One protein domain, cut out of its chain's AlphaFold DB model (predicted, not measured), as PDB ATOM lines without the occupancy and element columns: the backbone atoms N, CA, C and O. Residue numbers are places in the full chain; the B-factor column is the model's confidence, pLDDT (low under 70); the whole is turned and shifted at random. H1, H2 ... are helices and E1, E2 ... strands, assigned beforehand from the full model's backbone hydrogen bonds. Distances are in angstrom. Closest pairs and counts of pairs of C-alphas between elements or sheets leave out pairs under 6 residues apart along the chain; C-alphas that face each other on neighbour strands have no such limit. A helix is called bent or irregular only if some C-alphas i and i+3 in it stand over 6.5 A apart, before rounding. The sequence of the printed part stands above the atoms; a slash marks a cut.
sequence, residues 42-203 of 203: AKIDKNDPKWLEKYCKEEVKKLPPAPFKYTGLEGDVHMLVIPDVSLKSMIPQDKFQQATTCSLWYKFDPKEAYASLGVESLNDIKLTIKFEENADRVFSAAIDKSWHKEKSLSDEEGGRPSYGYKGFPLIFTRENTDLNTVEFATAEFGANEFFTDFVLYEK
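AT A GLANCE: This is residues 42 to 203 of the 203 residues of an uncharacterized protein of Microgenomates group bacterium GW2011_GWA1_48_10 (UniProt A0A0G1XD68). Look first for one twisted sheet of five antiparallel strands, with H1 and H5 over one face: H1 over E2, and H5 along the E3 and E4 side with its first residues reaching past the sheet. H4 sits near H5, at the far end of the long axis from H1, while the short H2 and H3 only graze the sheet between E1 and E2 in the chain. The printed part has 162 residues, with five named helices and five named strands in the order H1 E1 H2 H3 E2 H4 H5 E3 E4 E5; the sheet's order is E1 E2 E5 E4 E3 and the class is mixed, helices and strands. It is compact, with a radius of gyration of the C-alphas of 16.0 A, and elongated in outline, 53 by 31 by 27 A.

IN THESE COORDINATES: Start with the sheet: E1 is residues 72 to 80, E2 residues 100 to 107 at 23.0 A, E5 residues 193 to 202 at 29.2 A, E4 residues 181 to 190 at 28.1 A and E3 residues 170 to 176. E1 spans 19.7 A and bends by 71 degrees at residue 76; E3 spans 19.6 A. Find C-alpha 51 at (7.449, -70.535, 81.925); from there H1 runs 14.3 A to residue 60. H5, residues 125 to 142, begins at (46.620, -87.119, 74.247) and spans 25.8 A. H2 is residues 85 to 89, H3 residues 93 to 96 and H4 residues 110 to 116. E5 ends with C-alpha 202 at (11.478, -68.185, 71.408).

HOW THE PARTS SIT: Read E3, E4 and E5 as a meander, each strand the antiparallel neighbour of the one before; E3 and E4 form a hairpin, with N 172 and O 185 at 2.8 A, and so do E4 and E5, with N 184 and O 199 at 2.7 A. E5 pairs with E2 through N 198 and O 102, 2.8 A, and E2 with edge strand E1 through N 103 and O 78, 2.8 A. H1 and H5 are on the same face, making two layers, helices on one face of a sheet. H1 has a height over the sheet of 5.9 A; its closest C-alphas to E2 are Cys 56 and Cys 102, 5.9 A. H5 has a height of 9.6 A, and its closest C-alphas to E3 are Asp 136 and Leu 170, 7.2 A. H4 is not on the sheet; H4 and H5 are close but not clearly touching, C-alphas Tyr 114 and Phe 131 at 6.2 A. H2 is irregular, C-alphas 86 and 89 being 7.1 A apart. In H1, H4 and H5 every O i to N i+4 pair is within hydrogen-bond range; H2 has 0 of 1, with 1 of 2 O i to N i+3 pairs, and H3 is too short for an O i to N i+4 pair.

THE WHOLE: The farthest C-alphas, Asn 47 and Leu 122, are 53.3 A apart. The printed part has no cut. The links H1 to E1 and H5 to E3 are long; in the latter, residues 148 to 149 pair antiparallel with residues 172 to 173 of E3. Confidence is under 70 at residues 42 to 43, 121 to 123 and 158 to 163.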
ATOM      1  N   ALA A  42       6.108 -81.369  78.908       63.00
ATOM      2  CA  ALA A  42       5.806 -80.603  80.111       63.00
ATOM      3  C   ALA A  42       4.550 -79.751  79.855       63.00
ATOM      4  O   ALA A  42       4.425 -79.118  78.805       63.00
ATOM      5  N   LYS A  43       3.591 -79.742  80.788       69.94
ATOM      6  CA  LYS A  43       2.423 -78.856  80.681       69.94
ATOM      7  C   LYS A  43       2.893 -77.417  80.898       69.94
ATOM      8  O   LYS A  43       3.106 -77.010  82.036       69.94
ATOM      9  N   ILE A  44       3.076 -76.674  79.808       84.38
ATOM     10  CA  ILE A  44       3.546 -75.286  79.826       84.38
ATOM     11  C   ILE A  44       2.364 -74.318  79.755       84.38
ATOM     12  O   ILE A  44       1.536 -74.402  78.851       84.38
ATOM     13  N   ASP A  45       2.316 -73.373  80.694       84.38
ATOM     14  CA  ASP A  45       1.440 -72.201  80.634       84.38
ATOM     15  C   ASP A  45       2.264 -70.973  80.241       84.38
ATOM     16  O   ASP A  45       3.013 -70.439  81.054       84.38
ATOM     17  N   LYS A  46       2.121 -70.513  78.993       84.19
ATOM     18  CA  LYS A  46       2.853 -69.344  78.481       84.19
ATOM     19  C   LYS A  46       2.450 -68.017  79.130       84.19
ATOM     20  O   LYS A  46       3.160 -67.029  78.965       84.19
ATOM     21  N   ASN A  47       1.334 -67.971  79.859       88.50
ATOM     22  CA  ASN A  47       0.946 -66.772  80.604       88.50
ATOM     23  C   ASN A  47       1.766 -66.600  81.890       88.50
ATOM     24  O   ASN A  47       1.776 -65.513  82.469       88.50
ATOM     25  N   ASP A  48       2.450 -67.652  82.347       91.00
ATOM     26  CA  ASP A  48       3.390 -67.553  83.454       91.00
ATOM     27  C   ASP A  48       4.680 -66.879  82.965       91.00
ATOM     28  O   ASP A  48       5.398 -67.467  82.160       91.00
ATOM     29  N   PRO A  49       5.063 -65.694  83.470       89.25
ATOM     30  CA  PRO A  49       6.285 -65.015  83.034       89.25
ATOM     31  C   PRO A  49       7.572 -65.824  83.279       89.25
ATOM     32  O   PRO A  49       8.621 -65.470  82.750       89.25
ATOM     33  N   LYS A  50       7.521 -66.901  84.076       91.12
ATOM     34  CA  LYS A  50       8.646 -67.809  84.345       91.12
ATOM     35  C   LYS A  50       8.558 -69.138  83.597       91.12
ATOM     36  O   LYS A  50       9.295 -70.069  83.927       91.12
ATOM     37  N   TRP A  51       7.666 -69.266  82.616       91.50
ATOM     38  CA  TRP A  51       7.449 -70.535  81.925       91.50
ATOM     39  C   TRP A  51       8.720 -71.056  81.235       91.50
ATOM     40  O   TRP A  51       8.995 -72.249  81.340       91.50
ATOM     41  N   LEU A  52       9.527 -70.181  80.615       91.75
ATOM     42  CA  LEU A  52      10.799 -70.552  79.971       91.75
ATOM     43  C   LEU A  52      11.802 -71.125  80.976       91.75
ATOM     44  O   LEU A  52      12.391 -72.171  80.727       91.75
ATOM     45  N   GLU A  53      11.955 -70.476  82.134       92.00
ATOM     46  CA  GLU A  53      12.845 -70.937  83.206       92.00
ATOM     47  C   GLU A  53      12.409 -72.310  83.734       92.00
ATOM     48  O   GLU A  53      13.229 -73.213  83.899       92.00
ATOM     49  N   LYS A  54      11.104 -72.486  83.979       92.62
ATOM     50  CA  LYS A  54      10.543 -73.761  84.440       92.62
ATOM     51  C   LYS A  54      10.741 -74.859  83.404       92.62
ATOM     52  O   LYS A  54      11.218 -75.932  83.748       92.62
ATOM     53  N   TYR A  55      10.412 -74.580  82.146       93.88
ATOM     54  CA  TYR A  55      10.580 -75.526  81.052       93.88
ATOM     55  C   TYR A  55      12.046 -75.941  80.896       93.88
ATOM     56  O   TYR A  55      12.343 -77.127  80.855       93.88
ATOM     57  N   CYS A  56      12.968 -74.982  80.931       94.75
ATOM     58  CA  CYS A  56      14.405 -75.220  80.853       94.75
ATOM     59  C   CYS A  56      14.923 -76.147  81.968       94.75
ATOM     60  O   CYS A  56      15.661 -77.096  81.698       94.75
ATOM     61  N   LYS A  57      14.490 -75.922  83.218       94.31
ATOM     62  CA  LYS A  57      14.850 -76.771  84.367       94.31
ATOM     63  C   LYS A  57      14.329 -78.199  84.248       94.31
ATOM     64  O   LYS A  57      14.980 -79.120  84.732       94.31
ATOM     65  N   GLU A  58      13.171 -78.385  83.628       93.44
ATOM     66  CA  GLU A  58      12.604 -79.713  83.401       93.44
ATOM     67  C   GLU A  58      13.252 -80.415  82.203       93.44
ATOM     68  O   GLU A  58      13.514 -81.615  82.266       93.44
ATOM     69  N   GLU A  59      13.549 -79.692  81.123       93.44
ATOM     70  CA  GLU A  59      14.143 -80.282  79.920       93.44
ATOM     71  C   GLU A  59      15.602 -80.692  80.116       93.44
ATOM     72  O   GLU A  59      15.986 -81.766  79.655       93.44
ATOM     73  N   VAL A  60      16.410 -79.922  80.856       94.69
ATOM     74  CA  VAL A  60      17.814 -80.305  81.093       94.69
ATOM     75  C   VAL A  60      17.928 -81.649  81.824       94.69
ATOM     76  O   VAL A  60      18.814 -82.446  81.530       94.69
ATOM     77  N   LYS A  61      16.975 -81.963  82.713       92.81
ATOM     78  CA  LYS A  61      16.912 -83.237  83.453       92.81
ATOM     79  C   LYS A  61      16.595 -84.441  82.565       92.81
ATOM     80  O   LYS A  61      16.781 -85.577  82.993       92.81
ATOM     81  N   LYS A  62      16.103 -84.200  81.348       92.50
ATOM     82  CA  LYS A  62      15.769 -85.231  80.358       92.50
ATOM     83  C   LYS A  62      16.927 -85.512  79.407       92.50
ATOM     84  O   LYS A  62      16.855 -86.474  78.643       92.50
ATOM     85  N   LEU A  63      17.981 -84.695  79.426       93.88
ATOM     86  CA  LEU A  63      19.187 -84.981  78.664       93.88
ATOM     87  C   LEU A  63      19.872 -86.243  79.209       93.88
ATOM     88  O   LEU A  63      19.719 -86.576  80.390       93.88
ATOM     89  N   PRO A  64      20.632 -86.971  78.372       94.69
ATOM     90  CA  PRO A  64      21.406 -88.099  78.856       94.69
ATOM     91  C   PRO A  64      22.342 -87.675  79.999       94.69
ATOM     92  O   PRO A  64      22.954 -86.609  79.926       94.69
ATOM     93  N   PRO A  65      22.506 -88.505  81.041       93.69
ATOM     94  CA  PRO A  65      23.510 -88.247  82.064       93.69
ATOM     95  C   PRO A  65      24.925 -88.415  81.494       93.69
ATOM     96  O   PRO A  65      25.106 -88.907  80.375       93.69
ATOM     97  N   ALA A  66      25.944 -88.070  82.289       94.75
ATOM     98  CA  ALA A  66      27.337 -88.311  81.918       94.75
ATOM     99  C   ALA A  66      27.549 -89.770  81.448       94.75
ATOM    100  O   ALA A  66      27.173 -90.710  82.159       94.75
ATOM    101  N   PRO A  67      28.173 -89.998  80.276       94.50
ATOM    102  CA  PRO A  67      28.290 -91.328  79.671       94.50
ATOM    103  C   PRO A  67      29.380 -92.204  80.317       94.50
ATOM    104  O   PRO A  67      29.803 -93.203  79.741       94.50
ATOM    105  N   PHE A  68      29.863 -91.836  81.502       93.88
ATOM    106  CA  PHE A  68      30.980 -92.454  82.212       93.88
ATOM    107  C   PHE A  68      30.769 -92.365  83.727       93.88
ATOM    108  O   PHE A  68      29.848 -91.712  84.213       93.88
ATOM    109  N   LYS A  69      31.627 -93.033  84.501       92.88
ATOM    110  CA  LYS A  69      31.566 -93.000  85.965       92.88
ATOM    111  C   LYS A  69      31.950 -91.614  86.491       92.88
ATOM    112  O   LYS A  69      33.046 -91.131  86.219       92.88
ATOM    113  N   TYR A  70      31.064 -91.021  87.282       94.12
ATOM    114  CA  TYR A  70      31.231 -89.713  87.911       94.12
ATOM    115  C   TYR A  70      31.140 -89.844  89.441       94.12
ATOM    116  O   TYR A  70      30.582 -90.813  89.962       94.12
ATOM    117  N   THR A  71      31.739 -88.904  90.168       92.44
ATOM    118  CA  THR A  71      31.798 -88.890  91.639       92.44
ATOM    119  C   THR A  71      30.628 -88.131  92.258       92.44
ATOM    120  O   THR A  71      30.260 -88.413  93.396       92.44
ATOM    121  N   GLY A  72      30.016 -87.209  91.510       91.06
ATOM    122  CA  GLY A  72      28.820 -86.493  91.937       91.06
ATOM    123  C   GLY A  72      28.166 -85.679  90.822       91.06
ATOM    124  O   GLY A  72      28.791 -85.380  89.808       91.06
ATOM    125  N   LEU A  73      26.897 -85.340  91.030       92.31
ATOM    126  CA  LEU A  73      26.164 -84.329  90.275       92.31
ATOM    127  C   LEU A  73      26.050 -83.095  91.179       92.31
ATOM    128  O   LEU A  73      25.589 -83.223  92.315       92.31
ATOM    129  N   GLU A  74      26.507 -81.931  90.722       86.44
ATOM    130  CA  GLU A  74      26.410 -80.700  91.510       86.44
ATOM    131  C   GLU A  74      25.056 -80.015  91.328       86.44
ATOM    132  O   GLU A  74      24.684 -79.645  90.217       86.44
ATOM    133  N   GLY A  75      24.371 -79.752  92.445       81.62
ATOM    134  CA  GLY A  75      23.085 -79.056  92.446       81.62
ATOM    135  C   GLY A  75      21.937 -79.884  91.859       81.62
ATOM    136  O   GLY A  75      22.081 -81.073  91.590       81.62
ATOM    137  N   ASP A  76      20.768 -79.247  91.715       85.75
ATOM    138  CA  ASP A  76      19.640 -79.819  90.964       85.75
ATOM    139  C   ASP A  76      19.698 -79.361  89.506       85.75
ATOM    140  O   ASP A  76      19.775 -80.191  88.617       85.75
ATOM    141  N   VAL A  77      19.715 -78.045  89.263       90.25
ATOM    142  CA  VAL A  77      19.939 -77.422  87.948       90.25
ATOM    143  C   VAL A  77      20.610 -76.066  88.152       90.25
ATOM    144  O   VAL A  77      20.140 -75.261  88.963       90.25
ATOM    145  N   HIS A  78      21.662 -75.782  87.385       89.50
ATOM    146  CA  HIS A  78      22.305 -74.468  87.338       89.50
ATOM    147  C   HIS A  78      21.671 -73.605  86.255       89.50
ATOM    148  O   HIS A  78      21.547 -74.035  85.114       89.50
ATOM    149  N   MET A  79      21.289 -72.377  86.601       90.81
ATOM    150  CA  MET A  79      20.844 -71.378  85.626       90.81
ATOM    151  C   MET A  79      22.043 -70.548  85.183       90.81
ATOM    152  O   MET A  79      22.693 -69.923  86.024       90.81
ATOM    153  N   LEU A  80      22.309 -70.502  83.880       83.50
ATOM    154  CA  LEU A  80      23.378 -69.683  83.315       83.50
ATOM    155  C   LEU A  80      22.794 -68.437  82.648       83.50
ATOM    156  O   LEU A  80      21.746 -68.480  82.006       83.50
ATOM    157  N   VAL A  81      23.484 -67.310  82.835       76.31
ATOM    158  CA  VAL A  81      23.055 -65.996  82.325       76.31
ATOM    159  C   VAL A  81      23.319 -65.861  80.824       76.31
ATOM    160  O   VAL A  81      22.646 -65.087  80.154       76.31
ATOM    161  N   ILE A  82      24.304 -66.591  80.301       76.25
ATOM    162  CA  ILE A  82      24.713 -66.544  78.897       76.25
ATOM    163  C   ILE A  82      24.863 -67.991  78.409       76.25
ATOM    164  O   ILE A  82      25.414 -68.801  79.162       76.25
ATOM    165  N   PRO A  83      24.393 -68.321  77.191       84.31
ATOM    166  CA  PRO A  83      24.644 -69.621  76.577       84.31
ATOM    167  C   PRO A  83      26.133 -69.903  76.372       84.31
ATOM    168  O   PRO A  83      26.956 -68.982  76.371       84.31
ATOM    169  N   ASP A  84      26.463 -71.165  76.097       83.31
ATOM    170  CA  ASP A  84      27.790 -71.537  75.609       83.31
ATOM    171  C   ASP A  84      28.159 -70.683  74.377       83.31
ATOM    172  O   ASP A  84      27.378 -70.500  73.434       83.31
ATOM    173  N   VAL A  85      29.371 -70.128  74.404       85.06
ATOM    174  CA  VAL A  85      29.941 -69.320  73.322       85.06
ATOM    175  C   VAL A  85      30.025 -70.089  72.006       85.06
ATOM    176  O   VAL A  85      29.962 -69.457  70.951       85.06
ATOM    177  N   SER A  86      30.098 -71.423  72.055       86.38
ATOM    178  CA  SER A  86      30.066 -72.299  70.882       86.38
ATOM    179  C   SER A  86      28.775 -72.150  70.062       86.38
ATOM    180  O   SER A  86      28.787 -72.309  68.842       86.38
ATOM    181  N   LEU A  87      27.669 -71.738  70.695       91.38
ATOM    182  CA  LEU A  87      26.377 -71.516  70.038       91.38
ATOM    183  C   LEU A  87      26.248 -70.134  69.389       91.38
ATOM    184  O   LEU A  87      25.259 -69.855  68.707       91.38
ATOM    185  N   LYS A  88      27.227 -69.242  69.571       89.06
ATOM    186  CA  LYS A  88      27.142 -67.847  69.115       89.06
ATOM    187  C   LYS A  88      26.996 -67.707  67.596       89.06
ATOM    188  O   LYS A  88      26.419 -66.727  67.138       89.06
ATOM    189  N   SER A  89      27.516 -68.655  66.817       87.75
ATOM    190  CA  SER A  89      27.357 -68.684  65.356       87.75
ATOM    191  C   SER A  89      26.020 -69.281  64.901       87.75
ATOM    192  O   SER A  89      25.614 -69.051  63.764       87.75
ATOM    193  N   MET A  90      25.331 -70.026  65.772       90.88
ATOM    194  CA  MET A  90      24.085 -70.737  65.462       90.88
ATOM    195  C   MET A  90      22.834 -69.988  65.934       90.88
ATOM    196  O   MET A  90      21.755 -70.158  65.370       90.88
ATOM    197  N   ILE A  91      22.963 -69.158  66.970       92.94
ATOM    198  CA  ILE A  91      21.862 -68.372  67.532       92.94
ATOM    199  C   ILE A  91      21.937 -66.933  66.995       92.94
ATOM    200  O   ILE A  91      22.994 -66.305  67.095       92.94
ATOM    201  N   PRO A  92      20.831 -66.359  66.477       93.69
ATOM    202  CA  PRO A  92      20.786 -64.951  66.088       93.69
ATOM    203  C   PRO A  92      21.241 -64.025  67.223       93.69
ATOM    204  O   PRO A  92      20.911 -64.244  68.387       93.69
ATOM    205  N   GLN A  93      21.997 -62.975  66.900       90.88
ATOM    206  CA  GLN A  93      22.658 -62.136  67.908       90.88
ATOM    207  C   GLN A  93      21.682 -61.498  68.912       90.88
ATOM    208  O   GLN A  93      21.999 -61.392  70.098       90.88
ATOM    209  N   ASP A  94      20.503 -61.084  68.450       90.88
ATOM    210  CA  ASP A  94      19.429 -60.535  69.282       90.88
ATOM    211  C   ASP A  94      18.823 -61.585  70.225       90.88
ATOM    212  O   ASP A  94      18.444 -61.253  71.348       90.88
ATOM    213  N   LYS A  95      18.800 -62.852  69.799       93.31
ATOM    214  CA  LYS A  95      18.298 -63.992  70.573       93.31
ATOM    215  C   LYS A  95      19.337 -64.572  71.527       93.31
ATOM    216  O   LYS A  95      18.962 -65.035  72.595       93.31
ATOM    217  N   PHE A  96      20.631 -64.502  71.209       90.62
ATOM    218  CA  PHE A  96      21.697 -65.073  72.047       90.62
ATOM    219  C   PHE A  96      21.697 -64.494  73.469       90.62
ATOM    220  O   PHE A  96      21.908 -65.217  74.433       90.62
ATOM    221  N   GLN A  97      21.396 -63.199  73.608       87.12
ATOM    222  CA  GLN A  97      21.289 -62.525  74.911       87.12
ATOM    223  C   GLN A  97      19.950 -62.774  75.628       87.12
ATOM    224  O   GLN A  97      19.805 -62.422  76.795       87.12
ATOM    225  N   GLN A  98      18.959 -63.325  74.926       88.75
ATOM    226  CA  GLN A  98      17.620 -63.625  75.449       88.75
ATOM    227  C   GLN A  98      17.424 -65.125  75.704       88.75
ATOM    228  O   GLN A  98      16.422 -65.531  76.292       88.75
ATOM    229  N   ALA A  99      18.360 -65.950  75.241       93.31
ATOM    230  CA  ALA A  99      18.309 -67.384  75.406       93.31
ATOM    231  C   ALA A  99      18.428 -67.749  76.888       93.31
ATOM    232  O   ALA A  99      19.253 -67.216  77.631       93.31
ATOM    233  N   THR A 100      17.591 -68.684  77.317       95.00
ATOM    234  CA  THR A 100      17.643 -69.249  78.664       95.00
ATOM    235  C   THR A 100      18.548 -70.474  78.634       95.00
ATOM    236  O   THR A 100      18.468 -71.262  77.695       95.00
ATOM    237  N   THR A 101      19.410 -70.632  79.637       95.75
ATOM    238  CA  THR A 101      20.335 -71.770  79.722       95.75
ATOM    239  C   THR A 101      20.234 -72.445  81.083       95.75
ATOM    240  O   THR A 101      20.325 -71.784  82.120       95.75
ATOM    241  N   CYS A 102      20.077 -73.766  81.068       96.06
ATOM    242  CA  CYS A 102      20.065 -74.630  82.244       96.06
ATOM    243  C   CYS A 102      21.115 -75.717  82.094       96.06
ATOM    244  O   CYS A 102      21.262 -76.261  81.007       96.06
ATOM    245  N   SER A 103      21.803 -76.069  83.174       95.38
ATOM    246  CA  SER A 103      22.934 -76.992  83.125       95.38
ATOM    247  C   SER A 103      22.937 -77.990  84.283       95.38
ATOM    248  O   SER A 103      22.518 -77.671  85.401       95.38
ATOM    249  N   LEU A 104      23.436 -79.197  84.010       95.75
ATOM    250  CA  LEU A 104      23.774 -80.232  84.991       95.75
ATOM    251  C   LEU A 104      25.276 -80.507  84.941       95.75
ATOM    252  O   LEU A 104      25.839 -80.708  83.866       95.75
ATOM    253  N   TRP A 105      25.925 -80.497  86.107       95.50
ATOM    254  CA  TRP A 105      27.384 -80.557  86.218       95.50
ATOM    255  C   TRP A 105      27.809 -81.864  86.875       95.50
ATOM    256  O   TRP A 105      27.591 -82.084  88.069       95.50
ATOM    257  N   TYR A 106      28.425 -82.748  86.099       96.12
ATOM    258  CA  TYR A 106      28.876 -84.053  86.565       96.12
ATOM    259  C   TYR A 106      30.363 -83.990  86.916       96.12
ATOM    260  O   TYR A 106      31.219 -84.002  86.030       96.12
ATOM    261  N   LYS A 107      30.682 -83.954  88.213       95.62
ATOM    262  CA  LYS A 107      32.056 -84.046  88.725       95.62
ATOM    263  C   LYS A 107      32.570 -85.463  88.559       95.62
ATOM    264  O   LYS A 107      31.885 -86.412  88.942       95.62
ATOM    265  N   PHE A 108      33.790 -85.631  88.059       92.56
ATOM    266  CA  PHE A 108      34.380 -86.958  87.912       92.56
ATOM    267  C   PHE A 108      35.848 -87.019  88.325       92.56
ATOM    268  O   PHE A 108      36.608 -86.063  88.196       92.56
ATOM    269  N   ASP A 109      36.254 -88.193  88.810       91.69
ATOM    270  CA  ASP A 109      37.664 -88.543  88.929       91.69
ATOM    271  C   ASP A 109      38.162 -89.038  87.560       91.69
ATOM    272  O   ASP A 109      37.575 -89.977  87.007       91.69
ATOM    273  N   PRO A 110      39.232 -88.455  86.988       89.50
ATOM    274  CA  PRO A 110      39.702 -88.835  85.659       89.50
ATOM    275  C   PRO A 110      40.050 -90.318  85.534       89.50
ATOM    276  O   PRO A 110      39.758 -90.936  84.514       89.50
ATOM    277  N   LYS A 111      40.647 -90.928  86.563       88.31
ATOM    278  CA  LYS A 111      41.065 -92.331  86.491       88.31
ATOM    279  C   LYS A 111      39.855 -93.256  86.428       88.31
ATOM    280  O   LYS A 111      39.840 -94.191  85.626       88.31
ATOM    281  N   GLU A 112      38.845 -92.998  87.251       89.56
ATOM    282  CA  GLU A 112      37.605 -93.771  87.252       89.56
ATOM    283  C   GLU A 112      36.775 -93.565  85.978       89.56
ATOM    284  O   GLU A 112      36.284 -94.542  85.403       89.56
ATOM    285  N   ALA A 113      36.655 -92.319  85.512       90.88
ATOM    286  CA  ALA A 113      35.914 -91.980  84.302       90.88
ATOM    287  C   ALA A 113      36.531 -92.645  83.064       90.88
ATOM    288  O   ALA A 113      35.827 -93.338  82.324       90.88
ATOM    289  N   TYR A 114      37.850 -92.525  82.883       90.44
ATOM    290  CA  TYR A 114      38.563 -93.131  81.753       90.44
ATOM    291  C   TYR A 114      38.391 -94.651  81.745       90.44
ATOM    292  O   TYR A 114      37.990 -95.227  80.729       90.44
ATOM    293  N   ALA A 115      38.597 -95.297  82.898       87.50
ATOM    294  CA  ALA A 115      38.437 -96.740  83.027       87.50
ATOM    295  C   ALA A 115      37.009 -97.200  82.683       87.50
ATOM    296  O   ALA A 115      36.834 -98.240  82.046       87.50
ATOM    297  N   SER A 116      35.987 -96.418  83.048       89.81
ATOM    298  CA  SER A 116      34.588 -96.743  82.740       89.81
ATOM    299  C   SER A 116      34.255 -96.698  81.244       89.81
ATOM    300  O   SER A 116      33.362 -97.414  80.802       89.81
ATOM    301  N   LEU A 117      35.015 -95.939  80.449       88.69
ATOM    302  CA  LEU A 117      34.924 -95.930  78.985       88.69
ATOM    303  C   LEU A 117      35.975 -96.820  78.308       88.69
ATOM    304  O   LEU A 117      36.185 -96.724  77.099       88.69
ATOM    305  N   GLY A 118      36.625 -97.712  79.063       83.81
ATOM    306  CA  GLY A 118      37.598 -98.664  78.525       83.81
ATOM    307  C   GLY A 118      38.892 -98.010  78.037       83.81
ATOM    308  O   GLY A 118      39.535 -98.527  77.122       83.81
ATOM    309  N   VAL A 119      39.257 -96.866  78.617       84.56
ATOM    310  CA  VAL A 119      40.496 -96.145  78.325       84.56
ATOM    311  C   VAL A 119      41.388 -96.196  79.561       84.56
ATOM    312  O   VAL A 119      40.949 -95.928  80.676       84.56
ATOM    313  N   GLU A 120      42.652 -96.564  79.386       78.69
ATOM    314  CA  GLU A 120      43.619 -96.478  80.479       78.69
ATOM    315  C   GLU A 120      43.940 -95.002  80.751       78.69
ATOM    316  O   GLU A 120      44.168 -94.226  79.827       78.69
ATOM    317  N   SER A 121      43.924 -94.586  82.020       66.38
ATOM    318  CA  SER A 121      44.318 -93.224  82.391       66.38
ATOM    319  C   SER A 121      45.838 -93.136  82.425       66.38
ATOM    320  O   SER A 121      46.484 -93.592  83.369       66.38
ATOM    321  N   LEU A 122      46.402 -92.563  81.370       54.25
ATOM    322  CA  LEU A 122      47.791 -92.136  81.287       54.25
ATOM    323  C   LEU A 122      47.789 -90.796  80.552       54.25
ATOM    324  O   LEU A 122      46.926 -90.575  79.709       54.25
ATOM    325  N   ASN A 123      48.716 -89.903  80.896       65.38
ATOM    326  CA  ASN A 123      48.859 -88.540  80.360       65.38
ATOM    327  C   ASN A 123      49.219 -88.509  78.847       65.38
ATOM    328  O   ASN A 123      50.193 -87.872  78.452       65.38
ATOM    329  N   ASP A 124      48.484 -89.239  78.007       79.69
ATOM    330  CA  ASP A 124      48.645 -89.377  76.563       79.69
ATOM    331  C   ASP A 124      47.413 -88.789  75.870       79.69
ATOM    332  O   ASP A 124      46.279 -89.228  76.077       79.69
ATOM    333  N   ILE A 125      47.658 -87.820  74.993       82.38
ATOM    334  CA  ILE A 125      46.620 -87.119  74.247       82.38
ATOM    335  C   ILE A 125      45.746 -88.059  73.408       82.38
ATOM    336  O   ILE A 125      44.552 -87.821  73.244       82.38
ATOM    337  N   LYS A 126      46.300 -89.181  72.929       85.38
ATOM    338  CA  LYS A 126      45.538 -90.193  72.184       85.38
ATOM    339  C   LYS A 126      44.479 -90.859  73.053       85.38
ATOM    340  O   LYS A 126      43.417 -91.217  72.552       85.38
ATOM    341  N   LEU A 127      44.766 -91.040  74.340       86.44
ATOM    342  CA  LEU A 127      43.832 -91.629  75.293       86.44
ATOM    343  C   LEU A 127      42.747 -90.619  75.670       86.44
ATOM    344  O   LEU A 127      41.582 -91.001  75.703       86.44
ATOM    345  N   THR A 128      43.089 -89.337  75.838       87.50
ATOM    346  CA  THR A 128      42.095 -88.261  76.002       87.50
ATOM    347  C   THR A 128      41.132 -88.199  74.819       87.50
ATOM    348  O   THR A 128      39.923 -88.265  75.021       87.50
ATOM    349  N   ILE A 129      41.648 -88.180  73.586       89.06
ATOM    350  CA  ILE A 129      40.813 -88.166  72.375       89.06
ATOM    351  C   ILE A 129      39.904 -89.398  72.323       89.06
ATOM    352  O   ILE A 129      38.721 -89.275  72.032       89.06
ATOM    353  N   LYS A 130      40.429 -90.588  72.639       90.81
ATOM    354  CA  LYS A 130      39.637 -91.826  72.638       90.81
ATOM    355  C   LYS A 130      38.557 -91.836  73.726       90.81
ATOM    356  O   LYS A 130      37.480 -92.389  73.517       90.81
ATOM    357  N   PHE A 131      38.847 -91.260  74.890       91.00
ATOM    358  CA  PHE A 131      37.872 -91.080  75.962       91.00
ATOM    359  C   PHE A 131      36.731 -90.164  75.506       91.00
ATOM    360  O   PHE A 131      35.570 -90.552  75.615       91.00
ATOM    361  N   GLU A 132      37.058 -89.009  74.924       92.19
ATOM    362  CA  GLU A 132      36.077 -88.072  74.371       92.19
ATOM    363  C   GLU A 132      35.269 -88.709  73.222       92.19
ATOM    364  O   GLU A 132      34.044 -88.675  73.240       92.19
ATOM    365  N   GLU A 133      35.908 -89.393  72.274       93.06
ATOM    366  CA  GLU A 133      35.222 -90.105  71.183       93.06
ATOM    367  C   GLU A 133      34.229 -91.160  71.708       93.06
ATOM    368  O   GLU A 133      33.105 -91.291  71.214       93.06
ATOM    369  N   ASN A 134      34.612 -91.900  72.754       93.75
ATOM    370  CA  ASN A 134      33.720 -92.856  73.404       93.75
ATOM    371  C   ASN A 134      32.560 -92.166  74.134       93.75
ATOM    372  O   ASN A 134      31.438 -92.675  74.080       93.75
ATOM    373  N   ALA A 135      32.820 -91.036  74.797       94.62
ATOM    374  CA  ALA A 135      31.798 -90.239  75.464       94.62
ATOM    375  C   ALA A 135      30.775 -89.704  74.452       94.62
ATOM    376  O   ALA A 135      29.580 -89.906  74.657       94.62
ATOM    377  N   ASP A 136      31.235 -89.134  73.331       94.94
ATOM    378  CA  ASP A 136      30.385 -88.721  72.210       94.94
ATOM    379  C   ASP A 136      29.494 -89.878  71.760       94.94
ATOM    380  O   ASP A 136      28.267 -89.778  71.802       94.94
ATOM    381  N   ARG A 137      30.097 -91.006  71.374       94.50
ATOM    382  CA  ARG A 137      29.350 -92.144  70.832       94.50
ATOM    383  C   ARG A 137      28.236 -92.607  71.773       94.50
ATOM    384  O   ARG A 137      27.149 -92.934  71.305       94.50
ATOM    385  N   VAL A 138      28.510 -92.686  73.076       94.69
ATOM    386  CA  VAL A 138      27.530 -93.143  74.073       94.69
ATOM    387  C   VAL A 138      26.456 -92.083  74.314       94.69
ATOM    388  O   VAL A 138      25.275 -92.427  74.320       94.69
ATOM    389  N   PHE A 139      26.834 -90.812  74.452       94.88
ATOM    390  CA  PHE A 139      25.895 -89.710  74.672       94.88
ATOM    391  C   PHE A 139      24.962 -89.509  73.471       94.88
ATOM    392  O   PHE A 139      23.742 -89.526  73.616       94.88
ATOM    393  N   SER A 140      25.530 -89.429  72.264       93.94
ATOM    394  CA  SER A 140      24.798 -89.301  70.998       93.94
ATOM    395  C   SER A 140      23.855 -90.475  70.729       93.94
ATOM    396  O   SER A 140      22.844 -90.311  70.054       93.94
ATOM    397  N   ALA A 141      24.170 -91.673  71.228       92.25
ATOM    398  CA  ALA A 141      23.286 -92.831  71.105       92.25
ATOM    399  C   ALA A 141      22.139 -92.827  72.130       92.25
ATOM    400  O   ALA A 141      21.132 -93.499  71.907       92.25
ATOM    401  N   ALA A 142      22.307 -92.123  73.252       92.75
ATOM    402  CA  ALA A 142      21.333 -92.059  74.335       92.75
ATOM    403  C   ALA A 142      20.330 -90.908  74.173       92.75
ATOM    404  O   ALA A 142      19.196 -91.040  74.629       92.75
ATOM    405  N   ILE A 143      20.725 -89.798  73.541       92.12
ATOM    406  CA  ILE A 143      19.827 -88.658  73.324       92.12
ATOM    407  C   ILE A 143      18.634 -89.050  72.439       92.12
ATOM    408  O   ILE A 143      18.748 -89.880  71.532       92.12
ATOM    409  N   ASP A 144      17.463 -88.471  72.724       88.19
ATOM    410  CA  ASP A 144      16.243 -88.762  71.970       88.19
ATOM    411  C   ASP A 144      16.389 -88.409  70.478       88.19
ATOM    412  O   ASP A 144      17.026 -87.427  70.100       88.19
ATOM    413  N   LYS A 145      15.750 -89.194  69.606       88.88
ATOM    414  CA  LYS A 145      15.883 -89.063  68.145       88.88
ATOM    415  C   LYS A 145      15.258 -87.791  67.563       88.88
ATOM    416  O   LYS A 145      15.454 -87.537  66.378       88.88
ATOM    417  N   SER A 146      14.482 -87.033  68.343       90.00
ATOM    418  CA  SER A 146      13.992 -85.710  67.930       90.00
ATOM    419  C   SER A 146      15.105 -84.665  67.828       90.00
ATOM    420  O   SER A 146      14.895 -83.627  67.207       90.00
ATOM    421  N   TRP A 147      16.277 -84.944  68.398       95.44
ATOM    422  CA  TRP A 147      17.444 -84.077  68.348       95.44
ATOM    423  C   TRP A 147      18.293 -84.338  67.100       95.44
ATOM    424  O   TRP A 147      18.675 -85.473  66.804       95.44
ATOM    425  N   HIS A 148      18.633 -83.274  66.378       96.31
ATOM    426  CA  HIS A 148      19.569 -83.308  65.263       96.31
ATOM    427  C   HIS A 148      20.975 -82.983  65.758       96.31
ATOM    428  O   HIS A 148      21.202 -81.905  66.290       96.31
ATOM    429  N   LYS A 149      21.936 -83.897  65.594       95.56
ATOM    430  CA  LYS A 149      23.333 -83.607  65.934       95.56
ATOM    431  C   LYS A 149      23.949 -82.700  64.871       95.56
ATOM    432  O   LYS A 149      24.012 -83.089  63.705       95.56
ATOM    433  N   GLU A 150      24.446 -81.546  65.292       94.44
ATOM    434  CA  GLU A 150      25.150 -80.618  64.416       94.44
ATOM    435  C   GLU A 150      26.537 -81.140  64.040       94.44
ATOM    436  O   GLU A 150      27.124 -82.016  64.688       94.44
ATOM    437  N   LYS A 151      27.078 -80.595  62.950       88.12
ATOM    438  CA  LYS A 151      28.467 -80.868  62.578       88.12
ATOM    439  C   LYS A 151      29.405 -80.298  63.633       88.12
ATOM    440  O   LYS A 151      29.155 -79.236  64.193       88.12
ATOM    441  N   SER A 152      30.516 -80.992  63.837       84.50
ATOM    442  CA  SER A 152      31.562 -80.534  64.733       84.50
ATOM    443  C   SER A 152      32.123 -79.185  64.290       84.50
ATOM    444  O   SER A 152      32.326 -78.947  63.095       84.50
ATOM    445  N   LEU A 153      32.379 -78.327  65.273       82.44
ATOM    446  CA  LEU A 153      32.959 -77.007  65.075       82.44
ATOM    447  C   LEU A 153      34.454 -77.103  64.749       82.44
ATOM    448  O   LEU A 153      35.130 -78.072  65.107       82.44
ATOM    449  N   SER A 154      34.988 -76.089  64.067       77.00
ATOM    450  CA  SER A 154      36.440 -75.907  63.996       77.00
ATOM    451  C   SER A 154      37.020 -75.533  65.365       77.00
ATOM    452  O   SER A 154      36.300 -75.065  66.245       77.00
ATOM    453  N   ASP A 155      38.335 -75.703  65.545       71.69
ATOM    454  CA  ASP A 155      39.029 -75.364  66.799       71.69
ATOM    455  C   ASP A 155      38.779 -73.894  67.214       71.69
ATOM    456  O   ASP A 155      38.601 -73.590  68.395       71.69
ATOM    457  N   GLU A 156      38.708 -72.989  66.230       72.06
ATOM    458  CA  GLU A 156      38.443 -71.557  66.417       72.06
ATOM    459  C   GLU A 156      36.996 -71.286  66.862       72.06
ATOM    460  O   GLU A 156      36.769 -70.484  67.767       72.06
ATOM    461  N   GLU A 157      36.022 -71.972  66.260       74.19
ATOM    462  CA  GLU A 157      34.596 -71.834  66.585       74.19
ATOM    463  C   GLU A 157      34.239 -72.477  67.929       74.19
ATOM    464  O   GLU A 157      33.432 -71.937  68.680       74.19
ATOM    465  N   GLY A 158      34.860 -73.615  68.247       69.06
ATOM    466  CA  GLY A 158      34.666 -74.323  69.510       69.06
ATOM    467  C   GLY A 158      35.430 -73.713  70.687       69.06
ATOM    468  O   GLY A 158      35.300 -74.208  71.802       69.06
ATOM    469  N   GLY A 159      36.255 -72.680  70.460       65.50
ATOM    470  CA  GLY A 159      37.036 -72.015  71.510       65.50
ATOM    471  C   GLY A 159      38.037 -72.936  72.220       65.50
ATOM    472  O   GLY A 159      38.401 -72.679  73.370       65.50
ATOM    473  N   ARG A 160      38.471 -74.023  71.566       64.81
ATOM    474  CA  ARG A 160      39.261 -75.101  72.178       64.81
ATOM    475  C   ARG A 160      40.684 -75.162  71.609       64.81
ATOM    476  O   ARG A 160      40.884 -74.985  70.410       64.81
ATOM    477  N   PRO A 161      41.701 -75.453  72.441       59.72
ATOM    478  CA  PRO A 161      43.043 -75.735  71.945       59.72
ATOM    479  C   PRO A 161      43.058 -77.032  71.113       59.72
ATOM    480  O   PRO A 161      42.390 -78.006  71.458       59.72
ATOM    481  N   SER A 162      43.878 -77.065  70.059       59.44
ATOM    482  CA  SER A 162      43.919 -78.076  68.978       59.44
ATOM    483  C   SER A 162      44.268 -79.524  69.369       59.44
ATOM    484  O   SER A 162      44.480 -80.376  68.505       59.44
ATOM    485  N   TYR A 163      44.351 -79.831  70.662       65.56
ATOM    486  CA  TYR A 163      44.773 -81.138  71.169       65.56
ATOM    487  C   TYR A 163      43.598 -82.059  71.565       65.56
ATOM    488  O   TYR A 163      43.836 -83.207  71.929       65.56
ATOM    489  N   GLY A 164      42.343 -81.600  71.490       75.94
ATOM    490  CA  GLY A 164      41.151 -82.388  71.847       75.94
ATOM    491  C   GLY A 164      40.496 -83.149  70.687       75.94
ATOM    492  O   GLY A 164      40.854 -82.997  69.515       75.94
ATOM    493  N   TYR A 165      39.493 -83.970  71.005       85.25
ATOM    494  CA  TYR A 165      38.604 -84.566  70.013       85.25
ATOM    495  C   TYR A 165      37.730 -83.484  69.372       85.25
ATOM    496  O   TYR A 165      36.961 -82.799  70.047       85.25
ATOM    497  N   LYS A 166      37.798 -83.381  68.040       84.94
ATOM    498  CA  LYS A 166      37.060 -82.379  67.252       84.94
ATOM    499  C   LYS A 166      35.541 -82.481  67.357       84.94
ATOM    500  O   LYS A 166      34.856 -81.571  66.920       84.94
ATOM    501  N   GLY A 167      35.005 -83.594  67.861       86.44
ATOM    502  CA  GLY A 167      33.565 -83.760  68.041       86.44
ATOM    503  C   GLY A 167      32.975 -82.908  69.163       86.44
ATOM    504  O   GLY A 167      31.764 -82.727  69.163       86.44
ATOM    505  N   PHE A 168      33.792 -82.392  70.091       88.62
ATOM    506  CA  PHE A 168      33.322 -81.536  71.183       88.62
ATOM    507  C   PHE A 168      33.497 -80.032  70.891       88.62
ATOM    508  O   PHE A 168      34.507 -79.657  70.292       88.62
ATOM    509  N   PRO A 169      32.596 -79.167  71.402       91.44
ATOM    510  CA  PRO A 169      31.399 -79.510  72.182       91.44
ATOM    511  C   PRO A 169      30.373 -80.278  71.340       91.44
ATOM    512  O   PRO A 169      30.262 -80.067  70.133       91.44
ATOM    513  N   LEU A 170      29.652 -81.210  71.968       94.25
ATOM    514  CA  LEU A 170      28.521 -81.843  71.296       94.25
ATOM    515  C   LEU A 170      27.406 -80.817  71.241       94.25
ATOM    516  O   LEU A 170      27.073 -80.237  72.270       94.25
ATOM    517  N   ILE A 171      26.831 -80.619  70.061       95.44
ATOM    518  CA  ILE A 171      25.719 -79.699  69.859       95.44
ATOM    519  C   ILE A 171      24.615 -80.466  69.150       95.44
ATOM    520  O   ILE A 171      24.831 -81.074  68.097       95.44
ATOM    521  N   PHE A 172      23.429 -80.438  69.738       96.62
ATOM    522  CA  PHE A 172      22.224 -80.986  69.150       96.62
ATOM    523  C   PHE A 172      21.152 -79.911  69.093       96.62
ATOM    524  O   PHE A 172      20.995 -79.158  70.047       96.62
ATOM    525  N   THR A 173      20.391 -79.869  68.008       96.94
ATOM    526  CA  THR A 173      19.337 -78.887  67.770       96.94
ATOM    527  C   THR A 173      17.979 -79.560  67.657       96.94
ATOM    528  O   THR A 173      17.843 -80.690  67.180       96.94
ATOM    529  N   ARG A 174      16.942 -78.861  68.113       95.69
ATOM    530  CA  ARG A 174      15.545 -79.255  67.946       95.69
ATOM    531  C   ARG A 174      14.695 -78.004  67.798       95.69
ATOM    532  O   ARG A 174      14.879 -77.022  68.511       95.69
ATOM    533  N   GLU A 175      13.731 -78.046  66.889       94.81
ATOM    534  CA  GLU A 175      12.666 -77.047  66.858       94.81
ATOM    535  C   GLU A 175      11.420 -77.614  67.531       94.81
ATOM    536  O   GLU A 175      10.937 -78.683  67.154       94.81
ATOM    537  N   ASN A 176      10.878 -76.887  68.505       92.25
ATOM    538  CA  ASN A 176       9.625 -77.247  69.152       92.25
ATOM    539  C   ASN A 176       8.510 -76.347  68.613       92.25
ATOM    540  O   ASN A 176       8.393 -75.172  68.968       92.25
ATOM    541  N   THR A 177       7.698 -76.904  67.715       90.19
ATOM    542  CA  THR A 177       6.615 -76.177  67.041       90.19
ATOM    543  C   THR A 177       5.503 -75.759  67.992       90.19
ATOM    544  O   THR A 177       4.934 -74.686  67.816       90.19
ATOM    545  N   ASP A 178       5.223 -76.565  69.016       88.62
ATOM    546  CA  ASP A 178       4.122 -76.322  69.952       88.62
ATOM    547  C   ASP A 178       4.436 -75.140  70.874       88.62
ATOM    548  O   ASP A 178       3.565 -74.331  71.201       88.62
ATOM    549  N   LEU A 179       5.708 -75.005  71.258       90.19
ATOM    550  CA  LEU A 179       6.194 -73.899  72.078       90.19
ATOM    551  C   LEU A 179       6.798 -72.753  71.261       90.19
ATOM    552  O   LEU A 179       7.116 -71.721  71.845       90.19
ATOM    553  N   ASN A 180       6.881 -72.865  69.934       92.75
ATOM    554  CA  ASN A 180       7.532 -71.884  69.058       92.75
ATOM    555  C   ASN A 180       8.958 -71.522  69.532       92.75
ATOM    556  O   ASN A 180       9.333 -70.350  69.585       92.75
ATOM    557  N   THR A 181       9.746 -72.534  69.904       94.38
ATOM    558  CA  THR A 181      11.123 -72.378  70.400       94.38
ATOM    559  C   THR A 181      12.134 -73.068  69.489       94.38
ATOM    560  O   THR A 181      11.824 -74.038  68.789       94.38
ATOM    561  N   VAL A 182      13.363 -72.552  69.503       96.06
ATOM    562  CA  VAL A 182      14.560 -73.263  69.038       96.06
ATOM    563  C   VAL A 182      15.340 -73.685  70.271       96.06
ATOM    564  O   VAL A 182      15.559 -72.882  71.179       96.06
ATOM    565  N   GLU A 183      15.725 -74.951  70.303       96.69
ATOM    566  CA  GLU A 183      16.318 -75.604  71.458       96.69
ATOM    567  C   GLU A 183      17.648 -76.242  71.066       96.69
ATOM    568  O   GLU A 183      17.795 -76.799  69.974       96.69
ATOM    569  N   PHE A 184      18.602 -76.180  71.984       97.19
ATOM    570  CA  PHE A 184      19.910 -76.794  71.875       97.19
ATOM    571  C   PHE A 184      20.148 -77.656  73.105       97.19
ATOM    572  O   PHE A 184      19.879 -77.232  74.231       97.19
ATOM    573  N   ALA A 185      20.687 -78.846  72.888       96.69
ATOM    574  CA  ALA A 185      21.335 -79.625  73.925       96.69
ATOM    575  C   ALA A 185      22.834 -79.600  73.645       96.69
ATOM    576  O   ALA A 185      23.260 -79.950  72.540       96.69
ATOM    577  N   THR A 186      23.629 -79.187  74.624       95.44
ATOM    578  CA  THR A 186      25.087 -79.197  74.520       95.44
ATOM    579  C   THR A 186      25.689 -80.137  75.544       95.44
ATOM    580  O   THR A 186      25.097 -80.425  76.588       95.44
ATOM    581  N   ALA A 187      26.874 -80.652  75.232       94.50
ATOM    582  CA  ALA A 187      27.689 -81.323  76.222       94.50
ATOM    583  C   ALA A 187      29.171 -81.047  76.002       94.50
ATOM    584  O   ALA A 187      29.662 -81.128  74.872       94.50
ATOM    585  N   GLU A 188      29.894 -80.764  77.081       92.25
ATOM    586  CA  GLU A 188      31.318 -80.440  77.034       92.25
ATOM    587  C   GLU A 188      32.061 -80.790  78.331       92.25
ATOM    588  O   GLU A 188      31.471 -81.197  79.329       92.25
ATOM    589  N   PHE A 189      33.389 -80.650  78.304       89.31
ATOM    590  CA  PHE A 189      34.278 -80.912  79.438       89.31
ATOM    591  C   PHE A 189      34.999 -79.640  79.886       89.31
ATOM    592  O   PHE A 189      35.525 -78.909  79.046       89.31
ATOM    593  N   GLY A 190      35.166 -79.469  81.200       85.25
ATOM    594  CA  GLY A 190      36.039 -78.449  81.789       85.25
ATOM    595  C   GLY A 190      36.280 -78.702  83.277       85.25
ATOM    596  O   GLY A 190      35.418 -79.232  83.951       85.25
ATOM    597  N   ALA A 191      37.470 -78.388  83.799       83.81
ATOM    598  CA  ALA A 191      37.796 -78.500  85.234       83.81
ATOM    599  C   ALA A 191      37.427 -79.846  85.928       83.81
ATOM    600  O   ALA A 191      37.061 -79.861  87.103       83.81
ATOM    601  N   ASN A 192      37.580 -80.981  85.228       87.56
ATOM    602  CA  ASN A 192      37.138 -82.323  85.670       87.56
ATOM    603  C   ASN A 192      35.619 -82.439  85.913       87.56
ATOM    604  O   ASN A 192      35.150 -83.236  86.729       87.56
ATOM    605  N   GLU A 193      34.857 -81.640  85.180       92.81
ATOM    606  CA  GLU A 193      33.411 -81.702  85.051       92.81
ATOM    607  C   GLU A 193      33.026 -82.010  83.619       92.81
ATOM    608  O   GLU A 193      33.743 -81.692  82.662       92.81
ATOM    609  N   PHE A 194      31.869 -82.642  83.498       94.62
ATOM    610  CA  PHE A 194      31.134 -82.733  82.258       94.62
ATOM    611  C   PHE A 194      29.825 -81.992  82.424       94.62
ATOM    612  O   PHE A 194      29.055 -82.271  83.345       94.62
ATOM    613  N   PHE A 195      29.631 -81.020  81.552       93.94
ATOM    614  CA  PHE A 195      28.486 -80.135  81.538       93.94
ATOM    615  C   PHE A 195      27.508 -80.666  80.502       93.94
ATOM    616  O   PHE A 195      27.916 -81.007  79.392       93.94
ATOM    617  N   THR A 196      26.237 -80.776  80.872       95.62
ATOM    618  CA  THR A 196      25.152 -80.984  79.911       95.62
ATOM    619  C   THR A 196      24.206 -79.808  80.023       95.62
ATOM    620  O   THR A 196      23.582 -79.642  81.079       95.62
ATOM    621  N   ASP A 197      24.081 -79.029  78.955       96.06
ATOM    622  CA  ASP A 197      23.254 -77.830  78.964       96.06
ATOM    623  C   ASP A 197      22.055 -77.983  78.045       96.06
ATOM    624  O   ASP A 197      22.100 -78.625  76.996       96.06
ATOM    625  N   PHE A 198      20.970 -77.343  78.451       96.81
ATOM    626  CA  PHE A 198      19.806 -77.089  77.632       96.81
ATOM    627  C   PHE A 198      19.686 -75.579  77.446       96.81
ATOM    628  O   PHE A 198      19.536 -74.831  78.418       96.81
ATOM    629  N   VAL A 199      19.761 -75.139  76.194       97.00
ATOM    630  CA  VAL A 199      19.648 -73.736  75.791       97.00
ATOM    631  C   VAL A 199      18.412 -73.589  74.923       97.00
ATOM    632  O   VAL A 199      18.192 -74.383  74.015       97.00
ATOM    633  N   LEU A 200      17.607 -72.560  75.154       95.94
ATOM    634  CA  LEU A 200      16.438 -72.295  74.323       95.94
ATOM    635  C   LEU A 200      16.144 -70.808  74.167       95.94
ATOM    636  O   LEU A 200      16.416 -70.009  75.065       95.94
ATOM    637  N   TYR A 201      15.509 -70.460  73.053       94.31
ATOM    638  CA  TYR A 201      14.906 -69.149  72.835       94.31
ATOM    639  C   TYR A 201      13.594 -69.270  72.047       94.31
ATOM    640  O   TYR A 201      13.393 -70.215  71.282       94.31
ATOM    641  N   GLU A 202      12.691 -68.304  72.226       93.31
ATOM    642  CA  GLU A 202      11.478 -68.185  71.408       93.31
ATOM    643  C   GLU A 202      11.801 -67.604  70.026       93.31
ATOM    644  O   GLU A 202      12.552 -66.627  69.928       93.31
ATOM    645  N   LYS A 203      11.211 -68.176  68.970       89.38
ATOM    646  CA  LYS A 203      11.346 -67.678  67.590       89.38
ATOM    647  C   LYS A 203      10.755 -66.279  67.445       89.38
ATOM    648  O   LYS A 203       9.579 -66.093  67.820       89.38
TER     649      LYS A 203